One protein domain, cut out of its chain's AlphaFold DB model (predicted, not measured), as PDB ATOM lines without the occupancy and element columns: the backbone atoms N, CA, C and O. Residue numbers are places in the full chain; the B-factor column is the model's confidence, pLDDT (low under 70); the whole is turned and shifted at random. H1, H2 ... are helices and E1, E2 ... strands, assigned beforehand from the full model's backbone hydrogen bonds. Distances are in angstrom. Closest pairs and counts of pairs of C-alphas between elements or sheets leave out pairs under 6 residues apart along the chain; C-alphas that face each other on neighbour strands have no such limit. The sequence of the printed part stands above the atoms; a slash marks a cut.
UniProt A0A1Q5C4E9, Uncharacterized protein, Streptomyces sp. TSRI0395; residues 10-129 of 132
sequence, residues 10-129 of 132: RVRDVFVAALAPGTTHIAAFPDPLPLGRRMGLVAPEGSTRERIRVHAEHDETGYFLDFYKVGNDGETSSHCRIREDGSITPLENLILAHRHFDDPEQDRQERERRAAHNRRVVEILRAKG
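This is residues 10 to 129 of the 132 residues of an uncharacterized protein of Streptomyces sp. TSRI0395 (UniProt A0A1Q5C4E9). A twisted sheet of five antiparallel strands has the helix H1 packed on one face, over E3 and E4, with the short H2 on that same face. On the opposite face the long helix H3 packs on the edge strand E5 with residues 114 to 125, while residues 104 to 113 reach out past the sheet as an arm that makes much of the length. The 120 printed residues hold three named helices and five named strands, in the order H1 H2 E1 E2 E3 E4 E5 H3, and the class is mixed. The sheet's order is E1 - E2 - E3 - E4 - E5. The whole is only just loose, close to compact, with a radius of gyration of the C-alphas of 16.4 A and spans of 54 by 37 by 21 A.

The strands are E1, residues 38 to 42; E2, residues 51 to 59, 25.7 A long; E3, residues 62 to 70, 26.3 A; E4, residues 76 to 83, 22.2 A; and E5, residues 88 to 95, 19.7 A, which bends by 57 degrees at residue 91. H1, residues 10 to 19, is 14.7 A long and begins at C-alpha 10 (231.596, 184.836, 285.532). H2 is residues 25 to 28. H3, residues 104 to 127, measures 34.8 A, from C-alpha 104 (268.340, 219.526, 304.236) to C-alpha 127 (240.148, 199.476, 307.542).

The strands form a meander, each the antiparallel neighbour of the one before, and each successive pair is a hairpin. Backbone N and O atoms within hydrogen-bond range are, for instance, N 42 and O 52 at 2.9 A across E1 and E2, N 55 and O 66 at 2.9 A across E2 and E3, N 67 and O 80 at 2.8 A across E3 and E4, and N 79 and O 92 at 2.8 A across E4 and E5. H1 is on the sheet at a height of 9.4 A and runs along the strands, at 25 degrees to E4 on the local plane; its C-alpha of Phe 15 is 6.4 A from that of Ile 82. H1 and H2 only just touch, only at the corner, with 3 pairs of C-alphas within 8 A, the closest Val 16 and Ile 26 at 5.9 A. H3 is over E5 at a height of 5.9 A, only just slantwise at 33 degrees on the local plane; the closest C-alphas are those of Leu 94 and Asn 118, 5.5 A apart. H1 and H3 are apart. In H1 and H3 every O i to N i+4 pair is within hydrogen-bond range; H2 is too short for such a pair.

The two C-alphas farthest apart, those of Pro 32 and Asp 103, are 54.1 A apart. The printed part has no cut, and no link is long. The mean pLDDT of the printed part is 81.8; it is under 70 at residues 21 to 28, 40 to 50, 71 to 76 and 98.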
ATOM      1  N   ARG A  10     231.262 183.960 286.672       93.12
ATOM      2  CA  ARG A  10     231.596 184.836 285.532       93.12
ATOM      3  C   ARG A  10     232.424 186.064 285.928       93.12
ATOM      4  O   ARG A  10     233.251 186.525 285.153       93.12
ATOM      5  N   VAL A  11     232.165 186.628 287.106       92.62
ATOM      6  CA  VAL A  11     232.850 187.822 287.617       92.62
ATOM      7  C   VAL A  11     234.179 187.423 288.250       92.62
ATOM      8  O   VAL A  11     235.189 188.094 288.039       92.62
ATOM      9  N   ARG A  12     234.200 186.303 288.982       90.38
ATOM     10  CA  ARG A  12     235.435 185.714 289.505       90.38
ATOM     11  C   ARG A  12     236.438 185.474 288.376       90.38
ATOM     12  O   ARG A  12     237.593 185.872 288.515       90.38
ATOM     13  N   ASP A  13     235.997 184.901 287.261       88.81
ATOM     14  CA  ASP A  13     236.845 184.641 286.096       88.81
ATOM     15  C   ASP A  13     237.435 185.930 285.516       88.81
ATOM     16  O   ASP A  13     238.616 185.965 285.174       88.81
ATOM     17  N   VAL A  14     236.657 187.020 285.479       91.31
ATOM     18  CA  VAL A  14     237.157 188.342 285.069       91.31
ATOM     19  C   VAL A  14     238.227 188.853 286.030       91.31
ATOM     20  O   VAL A  14     239.280 189.304 285.582       91.31
ATOM     21  N   PHE A  15     238.007 188.761 287.344       89.56
ATOM     22  CA  PHE A  15     239.004 189.184 288.331       89.56
ATOM     23  C   PHE A  15     240.306 188.390 288.212       89.56
ATOM     24  O   PHE A  15     241.393 188.971 288.222       89.56
ATOM     25  N   VAL A  16     240.196 187.071 288.056       85.75
ATOM     26  CA  VAL A  16     241.339 186.177 287.860       85.75
ATOM     27  C   VAL A  16     242.077 186.522 286.565       85.75
ATOM     28  O   VAL A  16     243.300 186.670 286.576       85.75
ATOM     29  N   ALA A  17     241.348 186.718 285.464       85.69
ATOM     30  CA  ALA A  17     241.922 187.086 284.175       85.69
ATOM     31  C   ALA A  17     242.593 188.466 284.200       85.69
ATOM     32  O   ALA A  17     243.639 188.634 283.585       85.69
ATOM     33  N   ALA A  18     242.051 189.441 284.931       86.50
ATOM     34  CA  ALA A  18     242.649 190.769 285.071       86.50
ATOM     35  C   ALA A  18     243.953 190.748 285.893       86.50
ATOM     36  O   ALA A  18     244.864 191.536 285.638       86.50
ATOM     37  N   LEU A  19     244.082 189.823 286.849       79.25
ATOM     38  CA  LEU A  19     245.306 189.632 287.635       79.25
ATOM     39  C   LEU A  19     246.365 188.783 286.924       79.25
ATOM     40  O   LEU A  19     247.553 188.936 287.215       79.25
ATOM     41  N   ALA A  20     245.961 187.906 286.002       72.44
ATOM     42  CA  ALA A  20     246.840 186.951 285.328       72.44
ATOM     43  C   ALA A  20     248.039 187.576 284.577       72.44
ATOM     44  O   ALA A  20     249.148 187.061 284.718       72.44
ATOM     45  N   PRO A  21     247.904 188.693 283.826       62.88
ATOM     46  CA  PRO A  21     249.035 189.310 283.131       62.88
ATOM     47  C   PRO A  21     250.097 189.881 284.076       62.88
ATOM     48  O   PRO A  21     251.238 190.081 283.666       62.88
ATOM     49  N   GLY A  22     249.720 190.184 285.323       55.91
ATOM     50  CA  GLY A  22     250.577 190.856 286.300       55.91
ATOM     51  C   GLY A  22     251.006 189.995 287.487       55.91
ATOM     52  O   GLY A  22     251.810 190.476 288.289       55.91
ATOM     53  N   THR A  23     250.462 188.779 287.629       58.59
ATOM     54  CA  THR A  23     250.635 187.919 288.810       58.59
ATOM     55  C   THR A  23     250.524 186.432 288.437       58.59
ATOM     56  O   THR A  23     249.672 186.038 287.644       58.59
ATOM     57  N   THR A  24     251.337 185.570 289.049       62.09
ATOM     58  CA  THR A  24     251.197 184.099 288.964       62.09
ATOM     59  C   THR A  24     250.261 183.541 290.053       62.09
ATOM     60  O   THR A  24     250.249 182.345 290.334       62.09
ATOM     61  N   HIS A  25     249.457 184.406 290.680       62.78
ATOM     62  CA  HIS A  25     248.672 184.134 291.894       62.78
ATOM     63  C   HIS A  25     247.289 183.525 291.619       62.78
ATOM     64  O   HIS A  25     246.515 183.312 292.549       62.78
ATOM     65  N   ILE A  26     246.982 183.225 290.353       62.81
ATOM     66  CA  ILE A  26     245.699 182.675 289.878       62.81
ATOM     67  C   ILE A  26     245.264 181.444 290.686       62.81
ATOM     68  O   ILE A  26     244.108 181.349 291.089       62.81
ATOM     69  N   ALA A  27     246.202 180.538 290.987       57.62
ATOM     70  CA  ALA A  27     245.935 179.284 291.700       57.62
ATOM     71  C   ALA A  27     245.485 179.465 293.161       57.62
ATOM     72  O   ALA A  27     245.097 178.502 293.815       57.62
ATOM     73  N   ALA A  28     245.545 180.682 293.694       59.56
ATOM     74  CA  ALA A  28     245.235 180.955 295.087       59.56
ATOM     75  C   ALA A  28     243.916 181.701 295.301       59.56
ATOM     76  O   ALA A  28     243.568 182.009 296.444       59.56
ATOM     77  N   PHE A  29     243.189 182.002 294.223       73.00
ATOM     78  CA  PHE A  29     241.829 182.502 294.343       73.00
ATOM     79  C   PHE A  29     240.900 181.349 294.723       73.00
ATOM     80  O   PHE A  29     240.781 180.393 293.951       73.00
ATOM     81  N   PRO A  30     240.220 181.422 295.880       74.94
ATOM     82  CA  PRO A  30     239.269 180.398 296.276       74.94
ATOM     83  C   PRO A  30     238.152 180.265 295.238       74.94
ATOM     84  O   PRO A  30     237.804 181.219 294.534       74.94
ATOM     85  N   ASP A  31     237.624 179.051 295.142       80.69
ATOM     86  CA  ASP A  31     236.494 178.687 294.299       80.69
ATOM     87  C   ASP A  31     235.445 177.978 295.177       80.69
ATOM     88  O   ASP A  31     235.717 176.863 295.641       80.69
ATOM     89  N   PRO A  32     234.304 178.615 295.501       84.88
ATOM     90  CA  PRO A  32     233.880 179.952 295.074       84.88
ATOM     91  C   PRO A  32     234.628 181.093 295.795       84.88
ATOM     92  O   PRO A  32     235.189 180.908 296.878       84.88
ATOM     93  N   LEU A  33     234.613 182.295 295.205       87.19
ATOM     94  CA  LEU A  33     235.219 183.503 295.779       87.19
ATOM     95  C   LEU A  33     234.242 184.171 296.770       87.19
ATOM     96  O   LEU A  33     233.213 184.687 296.333       87.19
ATOM     97  N   PRO A  34     234.528 184.190 298.084       89.50
ATOM     98  CA  PRO A  34     233.594 184.718 299.075       89.50
ATOM     99  C   PRO A  34     233.547 186.256 299.078       89.50
ATOM    100  O   PRO A  34     234.580 186.919 298.968       89.50
ATOM    101  N   LEU A  35     232.348 186.817 299.255       88.38
ATOM    102  CA  LEU A  35     232.105 188.253 299.426       88.38
ATOM    103  C   LEU A  35     232.249 188.676 300.886       88.38
ATOM    104  O   LEU A  35     231.911 187.932 301.805       88.38
ATOM    105  N   GLY A  36     232.785 189.879 301.107       83.75
ATOM    106  CA  GLY A  36     233.009 190.445 302.442       83.75
ATOM    107  C   GLY A  36     234.025 189.665 303.284       83.75
ATOM    108  O   GLY A  36     234.267 189.988 304.452       83.75
ATOM    109  N   ARG A  37     234.632 188.620 302.707       81.19
ATOM    110  CA  ARG A  37     235.637 187.798 303.358       81.19
ATOM    111  C   ARG A  37     237.014 188.178 302.862       81.19
ATOM    112  O   ARG A  37     237.337 188.173 301.677       81.19
ATOM    113  N   ARG A  38     237.862 188.459 303.839       75.81
ATOM    114  CA  ARG A  38     239.265 188.780 303.625       75.81
ATOM    115  C   ARG A  38     240.028 187.507 303.320       75.81
ATOM    116  O   ARG A  38     239.926 186.522 304.056       75.81
ATOM    117  N   MET A  39     240.839 187.563 302.279       76.94
ATOM    118  CA  MET A  39     241.750 186.484 301.945       76.94
ATOM    119  C   MET A  39     243.166 186.859 302.370       76.94
ATOM    120  O   MET A  39     243.596 188.013 302.265       76.94
ATOM    121  N   GLY A  40     243.866 185.868 302.922       68.38
ATOM    122  CA  GLY A  40     245.220 186.023 303.436       68.38
ATOM    123  C   GLY A  40     246.239 186.366 302.351       68.38
ATOM    124  O   GLY A  40     245.922 186.450 301.168       68.38
ATOM    125  N   LEU A  41     247.489 186.560 302.778       68.94
ATOM    126  CA  LEU A  41     248.608 186.748 301.858       68.94
ATOM    127  C   LEU A  41     248.749 185.513 300.976       68.94
ATOM    128  O   LEU A  41     249.173 184.457 301.442       68.94
ATOM    129  N   VAL A  42     248.436 185.685 299.704       67.81
ATOM    130  CA  VAL A  42     248.766 184.727 298.667       67.81
ATOM    131  C   VAL A  42     250.143 185.072 298.133       67.81
ATOM    132  O   VAL A  42     250.377 186.211 297.726       67.81
ATOM    133  N   ALA A  43     251.023 184.081 298.075       63.25
ATOM    134  CA  ALA A  43     252.224 184.131 297.257       63.25
ATOM    135  C   ALA A  43     252.040 183.191 296.055       63.25
ATOM    136  O   ALA A  43     251.358 182.172 296.202       63.25
ATOM    137  N   PRO A  44     252.606 183.497 294.880       63.81
ATOM    138  CA  PRO A  44     252.531 182.569 293.775       63.81
ATOM    139  C   PRO A  44     253.393 181.346 294.073       63.81
ATOM    140  O   PRO A  44     254.375 181.420 294.820       63.81
ATOM    141  N   GLU A  45     253.031 180.217 293.478       57.78
ATOM    142  CA  GLU A  45     253.749 178.962 293.673       57.78
ATOM    143  C   GLU A  45     255.243 179.131 293.342       57.78
ATOM    144  O   GLU A  45     255.618 179.693 292.312       57.78
ATOM    145  N   GLY A  46     256.114 178.714 294.268       54.12
ATOM    146  CA  GLY A  46     257.568 178.840 294.118       54.12
ATOM    147  C   GLY A  46     258.149 180.243 294.340       54.12
ATOM    148  O   GLY A  46     259.349 180.435 294.142       54.12
ATOM    149  N   SER A  47     257.357 181.225 294.785       56.59
ATOM    150  CA  SER A  47     257.834 182.586 295.050       56.59
ATOM    151  C   SER A  47     257.501 183.046 296.463       56.59
ATOM    152  O   SER A  47     256.376 182.945 296.932       56.59
ATOM    153  N   THR A  48     258.484 183.630 297.142       55.91
ATOM    154  CA  THR A  48     258.300 184.308 298.437       55.91
ATOM    155  C   THR A  48     258.179 185.831 298.299       55.91
ATOM    156  O   THR A  48     258.013 186.519 299.313       55.91
ATOM    157  N   ARG A  49     258.284 186.339 297.059       59.16
ATOM    158  CA  ARG A  49     258.681 187.719 296.719       59.16
ATOM    159  C   ARG A  49     257.521 188.671 296.484       59.16
ATOM    160  O   ARG A  49     257.590 189.826 296.878       59.16
ATOM    161  N   GLU A  50     256.462 188.194 295.848       66.38
ATOM    162  CA  GLU A  50     255.266 188.987 295.594       66.38
ATOM    163  C   GLU A  50     254.125 188.412 296.407       66.38
ATOM    164  O   GLU A  50     253.865 187.210 296.363       66.38
ATOM    165  N   ARG A  51     253.430 189.270 297.144       72.56
ATOM    166  CA  ARG A  51     252.271 188.844 297.916       72.56
ATOM    167  C   ARG A  51     251.102 189.754 297.628       72.56
ATOM    168  O   ARG A  51     251.270 190.975 297.624       72.56
ATOM    169  N   ILE A  52     249.936 189.149 297.436       77.00
ATOM    170  CA  ILE A  52     248.685 189.886 297.314       77.00
ATOM    171  C   ILE A  52     247.781 189.562 298.493       77.00
ATOM    172  O   ILE A  52     247.712 188.424 298.959       77.00
ATOM    173  N   ARG A  53     247.094 190.584 298.980       83.62
ATOM    174  CA  ARG A  53     245.889 190.435 299.797       83.62
ATOM    175  C   ARG A  53     244.723 190.898 298.959       83.62
ATOM    176  O   ARG A  53     244.859 191.892 298.250       83.62
ATOM    177  N   VAL A  54     243.607 190.193 299.048       86.19
ATOM    178  CA  VAL A  54     242.430 190.465 298.228       86.19
ATOM    179  C   VAL A  54     241.169 190.499 299.074       86.19
ATOM    180  O   VAL A  54     241.049 189.781 300.073       86.19
ATOM    181  N   HIS A  55     240.242 191.363 298.673       89.19
ATOM    182  CA  HIS A  55     238.944 191.538 299.298       89.19
ATOM    183  C   HIS A  55     237.890 191.786 298.220       89.19
ATOM    184  O   HIS A  55     237.983 192.766 297.480       89.19
ATOM    185  N   ALA A  56     236.922 190.878 298.114       90.56
ATOM    186  CA  ALA A  56     235.815 191.002 297.176       90.56
ATOM    187  C   ALA A  56     234.587 191.586 297.877       90.56
ATOM    188  O   ALA A  56     234.221 191.156 298.970       90.56
ATOM    189  N   GLU A  57     233.940 192.537 297.222       92.25
ATOM    190  CA  GLU A  57     232.745 193.227 297.699       92.25
ATOM    191  C   GLU A  57     231.849 193.590 296.502       92.25
ATOM    192  O   GLU A  57     232.203 193.368 295.340       92.25
ATOM    193  N   HIS A  58     230.675 194.147 296.785       93.31
ATOM    194  CA  HIS A  58     229.807 194.738 295.778       93.31
ATOM    195  C   HIS A  58     229.333 196.117 296.242       93.31
ATOM    196  O   HIS A  58     229.186 196.378 297.435       93.31
ATOM    197  N   ASP A  59     229.099 197.008 295.289       92.88
ATOM    198  CA  ASP A  59     228.470 198.306 295.512       92.88
ATOM    199  C   ASP A  59     227.340 198.517 294.487       92.88
ATOM    200  O   ASP A  59     226.955 197.595 293.765       92.88
ATOM    201  N   GLU A  60     226.782 199.727 294.418       91.50
ATOM    202  CA  GLU A  60     225.722 200.082 293.459       91.50
ATOM    203  C   GLU A  60     226.149 199.926 291.987       91.50
ATOM    204  O   GLU A  60     225.298 199.855 291.102       91.50
ATOM    205  N   THR A  61     227.457 199.867 291.714       90.94
ATOM    206  CA  THR A  61     228.026 199.716 290.366       90.94
ATOM    207  C   THR A  61     228.366 198.267 290.014       90.94
ATOM    208  O   THR A  61     228.821 198.008 288.902       90.94
ATOM    209  N   GLY A  62     228.133 197.326 290.933       93.69
ATOM    210  CA  GLY A  62     228.383 195.900 290.744       93.69
ATOM    211  C   GLY A  62     229.515 195.373 291.618       93.69
ATOM    212  O   GLY A  62     229.878 195.953 292.647       93.69
ATOM    213  N   TYR A  63     230.069 194.236 291.216       95.06
ATOM    214  CA  TYR A  63     231.110 193.557 291.980       95.06
ATOM    215  C   TYR A  63     232.482 194.192 291.762       95.06
ATOM    216  O   TYR A  63     232.821 194.669 290.672       95.06
ATOM    217  N   PHE A  64     233.316 194.151 292.798       94.50
ATOM    218  CA  PHE A  64     234.710 194.548 292.697       94.50
ATOM    219  C   PHE A  64     235.632 193.693 293.563       94.50
ATOM    220  O   PHE A  64     235.225 193.102 294.563       94.50
ATOM    221  N   LEU A  65     236.906 193.677 293.180       91.38
ATOM    222  CA  LEU A  65     237.994 193.079 293.936       91.38
ATOM    223  C   LEU A  65     239.027 194.156 294.262       91.38
ATOM    224  O   LEU A  65     239.735 194.631 293.373       91.38
ATOM    225  N   ASP A  66     239.138 194.526 295.533       91.56
ATOM    226  CA  ASP A  66     240.277 195.307 296.007       91.56
ATOM    227  C   ASP A  66     241.453 194.360 296.246       91.56
ATOM    228  O   ASP A  66     241.314 193.320 296.898       91.56
ATOM    229  N   PHE A  67     242.627 194.723 295.740       87.69
ATOM    230  CA  PHE A  67     243.853 193.977 295.970       87.69
ATOM    231  C   PHE A  67     244.989 194.894 296.394       87.69
ATOM    232  O   PHE A  67     245.145 196.013 295.906       87.69
ATOM    233  N   TYR A  68     245.807 194.396 297.312       86.56
ATOM    234  CA  TYR A  68     247.019 195.054 297.765       86.56
ATOM    235  C   TYR A  68     248.221 194.176 297.444       86.56
ATOM    236  O   TYR A  68     248.353 193.084 297.999       86.56
ATOM    237  N   LYS A  69     249.081 194.664 296.546       82.19
ATOM    238  CA  LYS A  69     250.326 194.021 296.123       82.19
ATOM    239  C   LYS A  69     251.498 194.659 296.856       82.19
ATOM    240  O   LYS A  69     251.693 195.872 296.792       82.19
ATOM    241  N   VAL A  70     252.291 193.826 297.522       75.56
ATOM    242  CA  VAL A  70     253.561 194.233 298.133       75.56
ATOM    243  C   VAL A  70     254.686 193.944 297.140       75.56
ATOM    244  O   VAL A  70     254.919 192.779 296.811       75.56
ATOM    245  N   GLY A  71     255.343 194.995 296.640       67.81
ATOM    246  CA  GLY A  71     256.523 194.892 295.779       67.81
ATOM    247  C   GLY A  71     257.767 194.442 296.548       67.81
ATOM    248  O   GLY A  71     257.899 194.664 297.752       67.81
ATOM    249  N   ASN A  72     258.674 193.767 295.844       60.22
ATOM    250  CA  ASN A  72     259.818 193.051 296.422       60.22
ATOM    251  C   ASN A  72     261.043 193.944 296.711       60.22
ATOM    252  O   ASN A  72     261.967 193.518 297.394       60.22
ATOM    253  N   ASP A  73     261.078 195.160 296.177       58.12
ATOM    254  CA  ASP A  73     262.184 196.116 296.317       58.12
ATOM    255  C   ASP A  73     262.012 197.061 297.515       58.12
ATOM    256  O   ASP A  73     262.917 197.824 297.842       58.12
ATOM    257  N   GLY A  74     260.861 197.004 298.195       54.97
ATOM    258  CA  GLY A  74     260.522 198.012 299.190       54.97
ATOM    259  C   GLY A  74     260.445 199.404 298.565       54.97
ATOM    260  O   GLY A  74     260.703 200.378 299.259       54.97
ATOM    261  N   GLU A  75     260.112 199.510 297.276       57.28
ATOM    262  CA  GLU A  75     259.950 200.787 296.582       57.28
ATOM    263  C   GLU A  75     258.481 201.062 296.266       57.28
ATOM    264  O   GLU A  75     258.029 202.201 296.431       57.28
ATOM    265  N   THR A  76     257.705 200.031 295.904       63.56
ATOM    266  CA  THR A  76     256.292 200.199 295.533       63.56
ATOM    267  C   THR A  76     255.378 199.103 296.084       63.56
ATOM    268  O   THR A  76     255.459 197.933 295.720       63.56
ATOM    269  N   SER A  77     254.437 199.504 296.942       78.38
ATOM    270  CA  SER A  77     253.240 198.707 297.224       78.38
ATOM    271  C   SER A  77     252.025 199.417 296.649       78.38
ATOM    272  O   SER A  77     251.832 200.610 296.896       78.38
ATOM    273  N   SER A  78     251.202 198.686 295.904       85.06
ATOM    274  CA  SER A  78     250.055 199.235 295.182       85.06
ATOM    275  C   SER A  78     248.753 198.619 295.673       85.06
ATOM    276  O   SER A  78     248.609 197.396 295.722       85.06
ATOM    277  N   HIS A  79     247.795 199.477 296.002       90.06
ATOM    278  CA  HIS A  79     246.409 199.122 296.255       90.06
ATOM    279  C   HIS A  79     245.566 199.526 295.052       90.06
ATOM    280  O   HIS A  79     245.540 200.692 294.654       90.06
ATOM    281  N   CYS A  80     244.882 198.550 294.477       91.25
ATOM    282  CA  CYS A  80     244.128 198.691 293.245       91.25
ATOM    283  C   CYS A  80     242.765 198.015 293.389       91.25
ATOM    284  O   CYS A  80     242.580 197.140 294.235       91.25
ATOM    285  N   ARG A  81     241.831 198.405 292.526       93.75
ATOM    286  CA  ARG A  81     240.509 197.796 292.391       93.75
ATOM    287  C   ARG A  81     240.339 197.217 291.001       93.75
ATOM    288  O   ARG A  81     240.674 197.893 290.035       93.75
ATOM    289  N   ILE A  82     239.760 196.027 290.922       93.31
ATOM    290  CA  ILE A  82     239.281 195.413 289.683       93.31
ATOM    291  C   ILE A  82     237.758 195.441 289.692       93.31
ATOM    292  O   ILE A  82     237.148 195.096 290.704       93.31
ATOM    293  N   ARG A  83     237.145 195.867 288.591       95.75
ATOM    294  CA  ARG A  83     235.688 195.826 288.395       95.75
ATOM    295  C   ARG A  83     235.280 194.608 287.566       95.75
ATOM    296  O   ARG A  83     236.123 193.940 286.974       95.75
ATOM    297  N   GLU A  84     233.987 194.295 287.546       94.31
ATOM    298  CA  GLU A  84     233.447 193.140 286.808       94.31
ATOM    299  C   GLU A  84     233.615 193.212 285.279       94.31
ATOM    300  O   GLU A  84     233.406 192.213 284.596       94.31
ATOM    301  N   ASP A  85     234.026 194.366 284.744       93.75
ATOM    302  CA  ASP A  85     234.430 194.565 283.347       93.75
ATOM    303  C   ASP A  85     235.936 194.327 283.104       93.75
ATOM    304  O   ASP A  85     236.416 194.441 281.977       93.75
ATOM    305  N   GLY A  86     236.691 194.006 284.158       90.56
ATOM    306  CA  GLY A  86     238.133 193.772 284.122       90.56
ATOM    307  C   GLY A  86     238.983 195.040 284.211       90.56
ATOM    308  O   GLY A  86     240.211 194.940 284.200       90.56
ATOM    309  N   SER A  87     238.376 196.227 284.322       93.69
ATOM    310  CA  SER A  87     239.118 197.479 284.485       93.69
ATOM    311  C   SER A  87     239.856 197.514 285.825       93.69
ATOM    312  O   SER A  87     239.316 197.122 286.862       93.69
ATOM    313  N   ILE A  88     241.106 197.991 285.797       91.56
ATOM    314  CA  ILE A  88     241.962 198.118 286.981       91.56
ATOM    315  C   ILE A  88     242.185 199.596 287.288       91.56
ATOM    316  O   ILE A  88     242.786 200.320 286.494       91.56
ATOM    317  N   THR A  89     241.766 200.024 288.476       93.25
ATOM    318  CA  THR A  89     241.923 201.403 288.948       93.25
ATOM    319  C   THR A  89     242.885 201.448 290.135       93.25
ATOM    320  O   THR A  89     242.623 200.800 291.153       93.25
ATOM    321  N   PRO A  90     243.990 202.213 290.058       91.00
ATOM    322  CA  PRO A  90     244.820 202.506 291.221       91.00
ATOM    323  C   PRO A  90     244.013 203.286 292.262       91.00
ATOM    324  O   PRO A  90     243.364 204.274 291.928       91.00
ATOM    325  N   LEU A  91     244.060 202.847 293.519       90.56
ATOM    326  CA  LEU A  91     243.413 203.539 294.630       90.56
ATOM    327  C   LEU A  91     244.446 204.316 295.439       90.56
ATOM    328  O   LEU A  91     244.398 205.541 295.511       90.56
ATOM    329  N   GLU A  92     245.393 203.598 296.042       88.25
ATOM    330  CA  GLU A  92     246.395 204.162 296.944       88.25
ATOM    331  C   GLU A  92     247.722 203.418 296.811       88.25
ATOM    332  O   GLU A  92     247.777 202.278 296.351       88.25
ATOM    333  N   ASN A  93     248.815 204.037 297.241       83.50
ATOM    334  CA  ASN A  93     250.124 203.400 297.239       83.50
ATOM    335  C   ASN A  93     250.931 203.818 298.465       83.50
ATOM    336  O   ASN A  93     250.903 204.984 298.869       83.50
ATOM    337  N   LEU A  94     251.686 202.873 299.026       84.31
ATOM    338  CA  LEU A  94     252.741 203.226 299.969       84.31
ATOM    339  C   LEU A  94     253.947 203.720 299.182       84.31
ATOM    340  O   LEU A  94     254.381 203.087 298.217       84.31
ATOM    341  N   ILE A  95     254.486 204.855 299.613       81.94
ATOM    342  CA  ILE A  95     255.717 205.422 299.072       81.94
ATOM    343  C   ILE A  95     256.850 204.903 299.947       81.94
ATOM    344  O   ILE A  95     257.029 205.382 301.069       81.94
ATOM    345  N   LEU A  96     257.577 203.900 299.463       75.00
ATOM    346  CA  LEU A  96     258.595 203.224 300.263       75.00
ATOM    347  C   LEU A  96     260.026 203.667 299.892       75.00
ATOM    348  O   LEU A  96     260.857 203.833 300.782       75.00
ATOM    349  N   ALA A  97     260.294 203.982 298.620       72.44
ATOM    350  CA  ALA A  97     261.592 204.508 298.183       72.44
ATOM    351  C   ALA A  97     261.802 205.955 298.651       72.44
ATOM    352  O   ALA A  97     260.941 206.791 298.378       72.44
ATOM    353  N   HIS A  98     262.938 206.284 299.285       68.88
ATOM    354  CA  HIS A  98     263.311 207.652 299.676       68.88
ATOM    355  C   HIS A  98     264.133 208.363 298.589       68.88
ATOM    356  O   HIS A  98     265.192 207.882 298.202       68.88
ATOM    357  N   ARG A  99     263.663 209.522 298.103       76.50
ATOM    358  CA  ARG A  99     264.484 210.405 297.262       76.50
ATOM    359  C   ARG A  99     265.159 211.420 298.175       76.50
ATOM    360  O   ARG A  99     264.449 212.190 298.813       76.50
ATOM    361  N   HIS A 100     266.485 211.397 298.201       80.38
ATOM    362  CA  HIS A 100     267.288 212.376 298.921       80.38
ATOM    363  C   HIS A 100     267.375 213.694 298.153       80.38
ATOM    364  O   HIS A 100     267.453 213.694 296.919       80.38
ATOM    365  N   PHE A 101     267.374 214.798 298.896       86.50
ATOM    366  CA  PHE A 101     267.612 216.143 298.376       86.50
ATOM    367  C   PHE A 101     268.886 216.722 298.995       86.50
ATOM    368  O   PHE A 101     269.158 216.497 300.174       86.50
ATOM    369  N   ASP A 102     269.651 217.484 298.209       92.12
ATOM    370  CA  ASP A 102     270.880 218.142 298.681       92.12
ATOM    371  C   ASP A 102     270.585 219.261 299.699       92.12
ATOM    372  O   ASP A 102     271.426 219.587 300.534       92.12
ATOM    373  N   ASP A 103     269.380 219.839 299.640       93.88
ATOM    374  CA  ASP A 103     268.872 220.805 300.613       93.88
ATOM    375  C   ASP A 103     268.258 220.067 301.824       93.88
ATOM    376  O   ASP A 103     267.227 219.397 301.671       93.88
ATOM    377  N   PRO A 104     268.833 220.206 303.039       91.94
ATOM    378  CA  PRO A 104     268.340 219.526 304.236       91.94
ATOM    379  C   PRO A 104     266.892 219.870 304.601       91.94
ATOM    380  O   PRO A 104     266.194 219.037 305.184       91.94
ATOM    381  N   GLU A 105     266.429 221.081 304.279       94.06
ATOM    382  CA  GLU A 105     265.060 221.508 304.567       94.06
ATOM    383  C   GLU A 105     264.069 220.822 303.623       94.06
ATOM    384  O   GLU A 105     263.050 220.294 304.072       94.06
ATOM    385  N   GLN A 106     264.395 220.752 302.330       91.19
ATOM    386  CA  GLN A 106     263.585 220.023 301.347       91.19
ATOM    387  C   GLN A 106     263.529 218.530 301.669       91.19
ATOM    388  O   GLN A 106     262.461 217.918 301.612       91.19
ATOM    389  N   ASP A 107     264.660 217.949 302.069       90.94
ATOM    390  CA  ASP A 107     264.733 216.549 302.469       90.94
ATOM    391  C   ASP A 107     263.883 216.263 303.724       90.94
ATOM    392  O   ASP A 107     263.187 215.244 303.792       90.94
ATOM    393  N   ARG A 108     263.865 217.177 304.707       92.25
ATOM    394  CA  ARG A 108     262.976 217.084 305.879       92.25
ATOM    395  C   ARG A 108     261.502 217.173 305.483       92.25
ATOM    396  O   ARG A 108     260.718 216.316 305.891       92.25
ATOM    397  N   GLN A 109     261.126 218.169 304.682       92.12
ATOM    398  CA  GLN A 109     259.738 218.371 304.250       92.12
ATOM    399  C   GLN A 109     259.207 217.172 303.460       92.12
ATOM    400  O   GLN A 109     258.083 216.721 303.690       92.12
ATOM    401  N   GLU A 110     260.022 216.595 302.574       90.62
ATOM    402  CA  GLU A 110     259.626 215.402 301.833       90.62
ATOM    403  C   GLU A 110     259.452 214.187 302.758       90.62
ATOM    404  O   GLU A 110     258.490 213.424 302.605       90.62
ATOM    405  N   ARG A 111     260.342 214.006 303.745       89.00
ATOM    406  CA  ARG A 111     260.205 212.942 304.754       89.00
ATOM    407  C   ARG A 111     258.902 213.077 305.539       89.00
ATOM    408  O   ARG A 111     258.184 212.088 305.694       89.00
ATOM    409  N   GLU A 112     258.558 214.283 305.982       92.25
ATOM    410  CA  GLU A 112     257.313 214.550 306.709       92.25
ATOM    411  C   GLU A 112     256.071 214.311 305.841       92.25
ATOM    412  O   GLU A 112     255.156 213.594 306.261       92.25
ATOM    413  N   ARG A 113     256.065 214.822 304.600       90.50
ATOM    414  CA  ARG A 113     254.973 214.620 303.634       90.50
ATOM    415  C   ARG A 113     254.708 213.136 303.392       90.50
ATOM    416  O   ARG A 113     253.559 212.695 303.414       90.50
ATOM    417  N   ARG A 114     255.767 212.345 303.203       87.62
ATOM    418  CA  ARG A 114     255.666 210.891 302.994       87.62
ATOM    419  C   ARG A 114     255.199 210.159 304.236       87.62
ATOM    420  O   ARG A 114     254.347 209.283 304.133       87.62
ATOM    421  N   ALA A 115     255.719 210.521 305.405       89.94
ATOM    422  CA  ALA A 115     255.293 209.916 306.658       89.94
ATOM    423  C   ALA A 115     253.803 210.170 306.935       89.94
ATOM    424  O   ALA A 115     253.131 209.296 307.482       89.94
ATOM    425  N   ALA A 116     253.280 211.343 306.564       91.75
ATOM    426  CA  ALA A 116     251.856 211.655 306.656       91.75
ATOM    427  C   ALA A 116     251.026 210.869 305.625       91.75
ATOM    428  O   ALA A 116     250.030 210.244 305.989       91.75
ATOM    429  N   HIS A 117     251.470 210.832 304.363       91.50
ATOM    430  CA  HIS A 117     250.825 210.056 303.298       91.50
ATOM    431  C   HIS A 117     250.736 208.566 303.645       91.50
ATOM    432  O   HIS A 117     249.650 207.994 303.657       91.50
ATOM    433  N   ASN A 118     251.861 207.945 304.004       90.75
ATOM    434  CA  ASN A 118     251.907 206.526 304.345       90.75
ATOM    435  C   ASN A 118     251.053 206.203 305.576       90.75
ATOM    436  O   ASN A 118     250.425 205.150 305.599       90.75
ATOM    437  N   ARG A 119     250.977 207.097 306.575       92.44
ATOM    438  CA  ARG A 119     250.073 206.922 307.725       92.44
ATOM    439  C   ARG A 119     248.615 206.823 307.283       92.44
ATOM    440  O   ARG A 119     247.954 205.849 307.631       92.44
ATOM    441  N   ARG A 120     248.155 207.764 306.453       92.56
ATOM    442  CA  ARG A 120     246.795 207.744 305.894       92.56
ATOM    443  C   ARG A 120     246.526 206.461 305.101       92.56
ATOM    444  O   ARG A 120     245.497 205.824 305.298       92.56
ATOM    445  N   VAL A 121     247.442 206.071 304.214       89.88
ATOM    446  CA  VAL A 121     247.272 204.860 303.392       89.88
ATOM    447  C   VAL A 121     247.223 203.607 304.271       89.88
ATOM    448  O   VAL A 121     246.369 202.747 304.073       89.88
ATOM    449  N   VAL A 122     248.075 203.507 305.296       90.00
ATOM    450  CA  VAL A 122     248.035 202.389 306.256       90.00
ATOM    451  C   VAL A 122     246.687 202.311 306.970       90.00
ATOM    452  O   VAL A 122     246.163 201.211 307.128       90.00
ATOM    453  N   GLU A 123     246.102 203.435 307.383       90.88
ATOM    454  CA  GLU A 123     244.774 203.454 308.012       90.88
ATOM    455  C   GLU A 123     243.691 202.909 307.074       90.88
ATOM    456  O   GLU A 123     242.883 202.072 307.482       90.88
ATOM    457  N   ILE A 124     243.714 203.307 305.804       88.31
ATOM    458  CA  ILE A 124     242.735 202.875 304.797       88.31
ATOM    459  C   ILE A 124     242.901 201.389 304.478       88.31
ATOM    460  O   ILE A 124     241.921 200.638 304.458       88.31
ATOM    461  N   LEU A 125     244.139 200.923 304.306       86.06
ATOM    462  CA  LEU A 125     244.417 199.507 304.089       86.06
ATOM    463  C   LEU A 125     244.064 198.657 305.316       86.06
ATOM    464  O   LEU A 125     243.561 197.546 305.152       86.06
ATOM    465  N   ARG A 126     244.273 199.160 306.540       87.44
ATOM    466  CA  ARG A 126     243.846 198.486 307.779       87.44
ATOM    467  C   ARG A 126     242.332 198.397 307.887       87.44
ATOM    468  O   ARG A 126     241.823 197.322 308.197       87.44
ATOM    469  N   ALA A 127     241.611 199.476 307.575       85.62
ATOM    470  CA  ALA A 127     240.148 199.476 307.542       85.62
ATOM    471  C   ALA A 127     239.608 198.428 306.550       85.62
ATOM    472  O   ALA A 127     238.675 197.690 306.865       85.62
ATOM    473  N   LYS A 128     240.274 198.283 305.397       79.88
ATOM    474  CA  LYS A 128     239.982 197.261 304.379       79.88
ATOM    475  C   LYS A 128     240.515 195.859 304.723       79.88
ATOM    476  O   LYS A 128     240.242 194.904 304.004       79.88
ATOM    477  N   GLY A 129     241.280 195.701 305.807       76.56
ATOM    478  CA  GLY A 129     241.918 194.433 306.190       76.56
ATOM    479  C   GLY A 129     243.054 193.977 305.262       76.56
ATOM    480  O   GLY A 129     243.516 192.837 305.346       76.56
TER     481      GLY A 129